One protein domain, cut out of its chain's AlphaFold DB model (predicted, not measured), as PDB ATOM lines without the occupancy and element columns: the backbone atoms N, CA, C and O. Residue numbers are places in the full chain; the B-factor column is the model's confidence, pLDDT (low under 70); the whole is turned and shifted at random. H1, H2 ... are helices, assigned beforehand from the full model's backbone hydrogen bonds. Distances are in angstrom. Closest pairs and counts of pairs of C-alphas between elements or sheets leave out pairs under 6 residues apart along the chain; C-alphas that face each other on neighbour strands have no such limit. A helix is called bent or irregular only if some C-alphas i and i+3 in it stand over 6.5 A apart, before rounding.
ATOM      1  N   PHE A   2     464.098 263.594 404.784       80.44
ATOM      2  CA  PHE A   2     462.790 263.334 405.413       80.44
ATOM      3  C   PHE A   2     462.864 262.152 406.396       80.44
ATOM      4  O   PHE A   2     462.639 261.018 405.989       80.44
ATOM      5  N   PRO A   3     463.237 262.382 407.671       82.44
ATOM      6  CA  PRO A   3     463.518 261.303 408.629       82.44
ATOM      7  C   PRO A   3     462.265 260.591 409.161       82.44
ATOM      8  O   PRO A   3     462.369 259.504 409.714       82.44
ATOM      9  N   THR A   4     461.087 261.199 409.019       86.81
ATOM     10  CA  THR A   4     459.810 260.685 409.543       86.81
ATOM     11  C   THR A   4     459.000 259.903 408.512       86.81
ATOM     12  O   THR A   4     458.002 259.275 408.856       86.81
ATOM     13  N   ILE A   5     459.403 259.951 407.242       87.81
ATOM     14  CA  ILE A   5     458.650 259.379 406.129       87.81
ATOM     15  C   ILE A   5     459.232 258.011 405.806       87.81
ATOM     16  O   ILE A   5     460.442 257.858 405.652       87.81
ATOM     17  N   SER A   6     458.365 257.006 405.687       88.81
ATOM     18  CA  SER A   6     458.812 255.652 405.384       88.81
ATOM     19  C   SER A   6     459.378 255.565 403.965       88.81
ATOM     20  O   SER A   6     458.745 255.956 402.983       88.81
ATOM     21  N   GLU A   7     460.572 254.989 403.847       87.81
ATOM     22  CA  GLU A   7     461.275 254.826 402.568       87.81
ATOM     23  C   GLU A   7     460.460 254.012 401.558       87.81
ATOM     24  O   GLU A   7     460.471 254.297 400.363       87.81
ATOM     25  N   ARG A   8     459.671 253.048 402.048       89.56
ATOM     26  CA  ARG A   8     458.742 252.256 401.236       89.56
ATOM     27  C   ARG A   8     457.705 253.133 400.525       89.56
ATOM     28  O   ARG A   8     457.382 252.868 399.369       89.56
ATOM     29  N   SER A   9     457.202 254.173 401.192       90.44
ATOM     30  CA  SER A   9     456.226 255.109 400.614       90.44
ATOM     31  C   SER A   9     456.876 256.048 399.607       90.44
ATOM     32  O   SER A   9     456.282 256.339 398.574       90.44
ATOM     33  N   ILE A  10     458.123 256.455 399.861       90.94
ATOM     34  CA  ILE A  10     458.920 257.240 398.910       90.94
ATOM     35  C   ILE A  10     459.149 256.433 397.630       90.94
ATOM     36  O   ILE A  10     458.866 256.919 396.541       90.94
ATOM     37  N   ALA A  11     459.598 255.183 397.748       90.62
ATOM     38  CA  ALA A  11     459.828 254.311 396.600       90.62
ATOM     39  C   ALA A  11     458.546 254.046 395.797       90.62
ATOM     40  O   ALA A  11     458.565 254.020 394.564       90.62
ATOM     41  N   TYR A  12     457.418 253.896 396.493       91.75
ATOM     42  CA  TYR A  12     456.123 253.728 395.855       91.75
ATOM     43  C   TYR A  12     455.676 254.979 395.100       91.75
ATOM     44  O   TYR A  12     455.304 254.870 393.932       91.75
ATOM     45  N   ASP A  13     455.748 256.161 395.715       91.94
ATOM     46  CA  ASP A  13     455.383 257.412 395.047       91.94
ATOM     47  C   ASP A  13     456.313 257.691 393.857       91.94
ATOM     48  O   ASP A  13     455.823 257.951 392.762       91.94
ATOM     49  N   LEU A  14     457.625 257.463 394.004       91.81
ATOM     50  CA  LEU A  14     458.593 257.539 392.901       91.81
ATOM     51  C   LEU A  14     458.263 256.573 391.758       91.81
ATOM     52  O   LEU A  14     458.432 256.921 390.592       91.81
ATOM     53  N   SER A  15     457.759 255.373 392.062       90.38
ATOM     54  CA  SER A  15     457.325 254.421 391.030       90.38
ATOM     55  C   SER A  15     456.102 254.902 390.237       90.38
ATOM     56  O   SER A  15     455.858 254.416 389.134       90.38
ATOM     57  N   LYS A  16     455.333 255.853 390.785       89.88
ATOM     58  CA  LYS A  16     454.157 256.457 390.145       89.88
ATOM     59  C   LYS A  16     454.494 257.755 389.423       89.88
ATOM     60  O   LYS A  16     454.031 257.948 388.304       89.88
ATOM     61  N   THR A  17     455.264 258.634 390.057       90.94
ATOM     62  CA  THR A  17     455.602 259.962 389.529       90.94
ATOM     63  C   THR A  17     456.760 259.908 388.537       90.94
ATOM     64  O   THR A  17     456.789 260.687 387.589       90.94
ATOM     65  N   GLY A  18     457.726 259.007 388.747       90.31
ATOM     66  CA  GLY A  18     458.958 258.922 387.960       90.31
ATOM     67  C   GLY A  18     459.893 260.129 388.115       90.31
ATOM     68  O   GLY A  18     460.895 260.206 387.406       90.31
ATOM     69  N   SER A  19     459.587 261.066 389.020       91.06
ATOM     70  CA  SER A  19     460.360 262.288 389.249       91.06
ATOM     71  C   SER A  19     460.543 262.540 390.739       91.06
ATOM     72  O   SER A  19     459.577 262.579 391.503       91.06
ATOM     73  N   VAL A  20     461.797 262.757 391.135       92.25
ATOM     74  CA  VAL A  20     462.159 263.094 392.516       92.25
ATOM     75  C   VAL A  20     461.595 264.458 392.900       92.25
ATOM     76  O   VAL A  20     461.074 264.592 394.000       92.25
ATOM     77  N   GLU A  21     461.629 265.434 391.988       93.69
ATOM     78  CA  GLU A  21     461.119 266.791 392.229       93.69
ATOM     79  C   GLU A  21     459.630 266.760 392.590       93.69
ATOM     80  O   GLU A  21     459.234 267.259 393.642       93.69
ATOM     81  N   ALA A  22     458.822 266.057 391.789       92.12
ATOM     82  CA  ALA A  22     457.385 265.924 392.024       92.12
ATOM     83  C   ALA A  22     457.076 265.246 393.371       92.12
ATOM     84  O   ALA A  22     456.190 265.685 394.106       92.12
ATOM     85  N   THR A  23     457.829 264.199 393.726       92.00
ATOM     86  CA  THR A  23     457.685 263.529 395.025       92.00
ATOM     87  C   THR A  23     458.104 264.444 396.178       92.00
ATOM     88  O   THR A  23     457.438 264.452 397.212       92.00
ATOM     89  N   THR A  24     459.147 265.268 396.015       92.69
ATOM     90  CA  THR A  24     459.562 266.231 397.049       92.69
ATOM     91  C   THR A  24     458.577 267.380 397.231       92.69
ATOM     92  O   THR A  24     458.276 267.717 398.371       92.69
ATOM     93  N   GLU A  25     458.016 267.947 396.159       93.62
ATOM     94  CA  GLU A  25     457.009 269.011 396.269       93.62
ATOM     95  C   GLU A  25     455.741 268.515 396.957       93.62
ATOM     96  O   GLU A  25     455.202 269.171 397.852       93.62
ATOM     97  N   LYS A  26     455.298 267.309 396.594       91.19
ATOM     98  CA  LYS A  26     454.171 266.653 397.249       91.19
ATOM     99  C   LYS A  26     454.462 266.444 398.731       91.19
ATOM    100  O   LYS A  26     453.639 266.801 399.563       91.19
ATOM    101  N   LEU A  27     455.661 265.971 399.067       91.31
ATOM    102  CA  LEU A  27     456.071 265.768 400.451       91.31
ATOM    103  C   LEU A  27     456.127 267.066 401.260       91.31
ATOM    104  O   LEU A  27     455.722 267.069 402.415       91.31
ATOM    105  N   LEU A  28     456.575 268.168 400.661       91.56
ATOM    106  CA  LEU A  28     456.580 269.485 401.302       91.56
ATOM    107  C   LEU A  28     455.163 270.051 401.478       91.56
ATOM    108  O   LEU A  28     454.903 270.744 402.457       91.56
ATOM    109  N   THR A  29     454.248 269.737 400.560       90.94
ATOM    110  CA  THR A  29     452.875 270.267 400.565       90.94
ATOM    111  C   THR A  29     451.947 269.483 401.492       90.94
ATOM    112  O   THR A  29     451.198 270.076 402.264       90.94
ATOM    113  N   SER A  30     451.964 268.147 401.424       85.75
ATOM    114  CA  SER A  30     451.052 267.280 402.183       85.75
ATOM    115  C   SER A  30     451.678 266.669 403.434       85.75
ATOM    116  O   SER A  30     450.968 266.004 404.190       85.75
ATOM    117  N   ASN A  31     452.993 266.832 403.637       83.06
ATOM    118  CA  ASN A  31     453.782 266.219 404.715       83.06
ATOM    119  C   ASN A  31     453.589 264.692 404.856       83.06
ATOM    120  O   ASN A  31     453.896 264.101 405.889       83.06
ATOM    121  N   THR A  32     453.031 264.048 403.828       85.56
ATOM    122  CA  THR A  32     452.562 262.658 403.833       85.56
ATOM    123  C   THR A  32     452.601 262.087 402.415       85.56
ATOM    124  O   THR A  32     452.404 262.815 401.437       85.56
ATOM    125  N   LEU A  33     452.841 260.778 402.297       88.25
ATOM    126  CA  LEU A  33     452.808 260.027 401.037       88.25
ATOM    127  C   LEU A  33     451.769 258.905 401.108       88.25
ATOM    128  O   LEU A  33     451.481 258.422 402.205       88.25
ATOM    129  N   PRO A  34     451.217 258.477 399.958       85.44
ATOM    130  CA  PRO A  34     450.309 257.341 399.920       85.44
ATOM    131  C   PRO A  34     451.017 256.076 400.411       85.44
ATOM    132  O   PRO A  34     452.112 255.746 399.944       85.44
ATOM    133  N   GLU A  35     450.374 255.362 401.333       87.50
ATOM    134  CA  GLU A  35     450.908 254.106 401.842       87.50
ATOM    135  C   GLU A  35     450.858 253.033 400.740       87.50
ATOM    136  O   GLU A  35     449.808 252.818 400.121       87.50
ATOM    137  N   PRO A  36     451.984 252.362 400.450       88.94
ATOM    138  CA  PRO A  36     452.021 251.339 399.423       88.94
ATOM    139  C   PRO A  36     451.152 250.135 399.801       88.94
ATOM    140  O   PRO A  36     451.174 249.697 400.954       88.94
ATOM    141  N   PRO A  37     450.465 249.514 398.827       88.56
ATOM    142  CA  PRO A  37     449.740 248.274 399.068       88.56
ATOM    143  C   PRO A  37     450.694 247.177 399.556       88.56
ATOM    144  O   PRO A  37     451.868 247.144 399.185       88.56
ATOM    145  N   ALA A  38     450.185 246.228 400.350       83.00
ATOM    146  CA  ALA A  38     450.990 245.143 400.919       83.00
ATOM    147  C   ALA A  38     451.747 244.321 399.856       83.00
ATOM    148  O   ALA A  38     452.850 243.853 400.120       83.00
ATOM    149  N   THR A  39     451.199 244.221 398.641       86.19
ATOM    150  CA  THR A  39     451.807 243.545 397.483       86.19
ATOM    151  C   THR A  39     453.009 244.276 396.887       86.19
ATOM    152  O   THR A  39     453.741 243.692 396.091       86.19
ATOM    153  N   TYR A  40     453.235 245.545 397.238       84.81
ATOM    154  CA  TYR A  40     454.388 246.294 396.761       84.81
ATOM    155  C   TYR A  40     455.657 245.790 397.449       84.81
ATOM    156  O   TYR A  40     455.908 246.067 398.629       84.81
ATOM    157  N   VAL A  41     456.453 245.041 396.688       82.38
ATOM    158  CA  VAL A  41     457.761 244.547 397.107       82.38
ATOM    159  C   VAL A  41     458.787 245.643 396.859       82.38
ATOM    160  O   VAL A  41     459.157 245.925 395.719       82.38
ATOM    161  N   TYR A  42     459.250 246.265 397.940       75.75
ATOM    162  CA  TYR A  42     460.355 247.210 397.884       75.75
ATOM    163  C   TYR A  42     461.673 246.435 397.997       75.75
ATOM    164  O   TYR A  42     462.031 245.945 399.066       75.75
ATOM    165  N   MET A  43     462.361 246.265 396.868       72.50
ATOM    166  CA  MET A  43     463.694 245.666 396.820       72.50
ATOM    167  C   MET A  43     464.717 246.730 397.222       72.50
ATOM    168  O   MET A  43     465.139 247.539 396.398       72.50
ATOM    169  N   PHE A  44     465.118 246.731 398.490       61.38
ATOM    170  CA  PHE A  44     466.303 247.461 398.921       61.38
ATOM    171  C   PHE A  44     467.535 246.811 398.294       61.38
ATOM    172  O   PHE A  44     467.967 245.743 398.726       61.38
ATOM    173  N   ALA A  45     468.117 247.436 397.272       52.50
ATOM    174  CA  ALA A  45     469.490 247.120 396.915       52.50
ATOM    175  C   ALA A  45     470.374 247.702 398.032       52.50
ATOM    176  O   ALA A  45     470.360 248.923 398.210       52.50
ATOM    177  N   PRO A  46     471.108 246.887 398.817       49.34
ATOM    178  CA  PRO A  46     472.081 247.437 399.744       49.34
ATOM    179  C   PRO A  46     473.046 248.302 398.939       49.34
ATOM    180  O   PRO A  46     473.490 247.901 397.860       49.34
ATOM    181  N   SER A  47     473.333 249.496 399.451       47.75
ATOM    182  CA  SER A  47     474.309 250.434 398.910       47.75
ATOM    183  C   SER A  47     475.698 249.796 398.922       47.75
ATOM    184  O   SER A  47     476.504 250.011 399.821       47.75
TER     185      SER A  47
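Overview. This is residues 2 to 47 of the 134 residues of a protein of Neolecta irregularis (strain DAH-3) (UniProt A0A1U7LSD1). Two short helices, H1 and H2, make an open corner with a tight turn between them, and a long tail without a named element folds back past H1 and wraps loosely round it on the side away from H2. The tail, residues 31 to 47, crosses H1 near its first turns, turns at residues 37 to 39 and runs on to the last printed residue. The printed part has 46 residues with two named helices, H1 then H2, and no named strand; the class is all helix, though under half of the residues, 22 of 46, are in named elements. The whole is compact, with a radius of gyration of the C-alphas of 10.5 A, and its C-alphas span 27 by 24 by 21 A.

Arrangement. H1, residues 7 to 17, and H2, residues 20 to 30, are equally long by residues, with 11 each. They touch, with 5 pairs of C-alphas within 8 A. Their closest C-alphas, those of Leu 14 and Thr 23, are 6.4 A apart. Centre to centre the two helices are 11.1 A apart. Their lines stand at a steep tilt of 67 degrees, only just short of about perpendicular, and they run opposite ways. In H1 and H2 every O i to N i+4 pair is within hydrogen-bond range.

Along the chain. H1 begins at C-alpha 7, (461.275, 254.826, 402.568), and measures 15.1 A from first to last C-alpha. H2 measures 15.3 A, from C-alpha 20 at (462.159, 263.094, 392.516) to C-alpha 30 at (451.052, 267.280, 402.183). Neither helix is bent.

Size, cuts and confidence. The two C-alphas farthest apart, those of Thr 29 and Pro 46, are 29.8 A apart. The printed part has no cut, and the link from H1 to H2, of 2 residues, is tight. The C-alphas of residues 31 to 47 lie 6 to 18 A from the mean of all C-alphas. The mean pLDDT of the printed part is 85.1, and residues 44 to 47 are under 70.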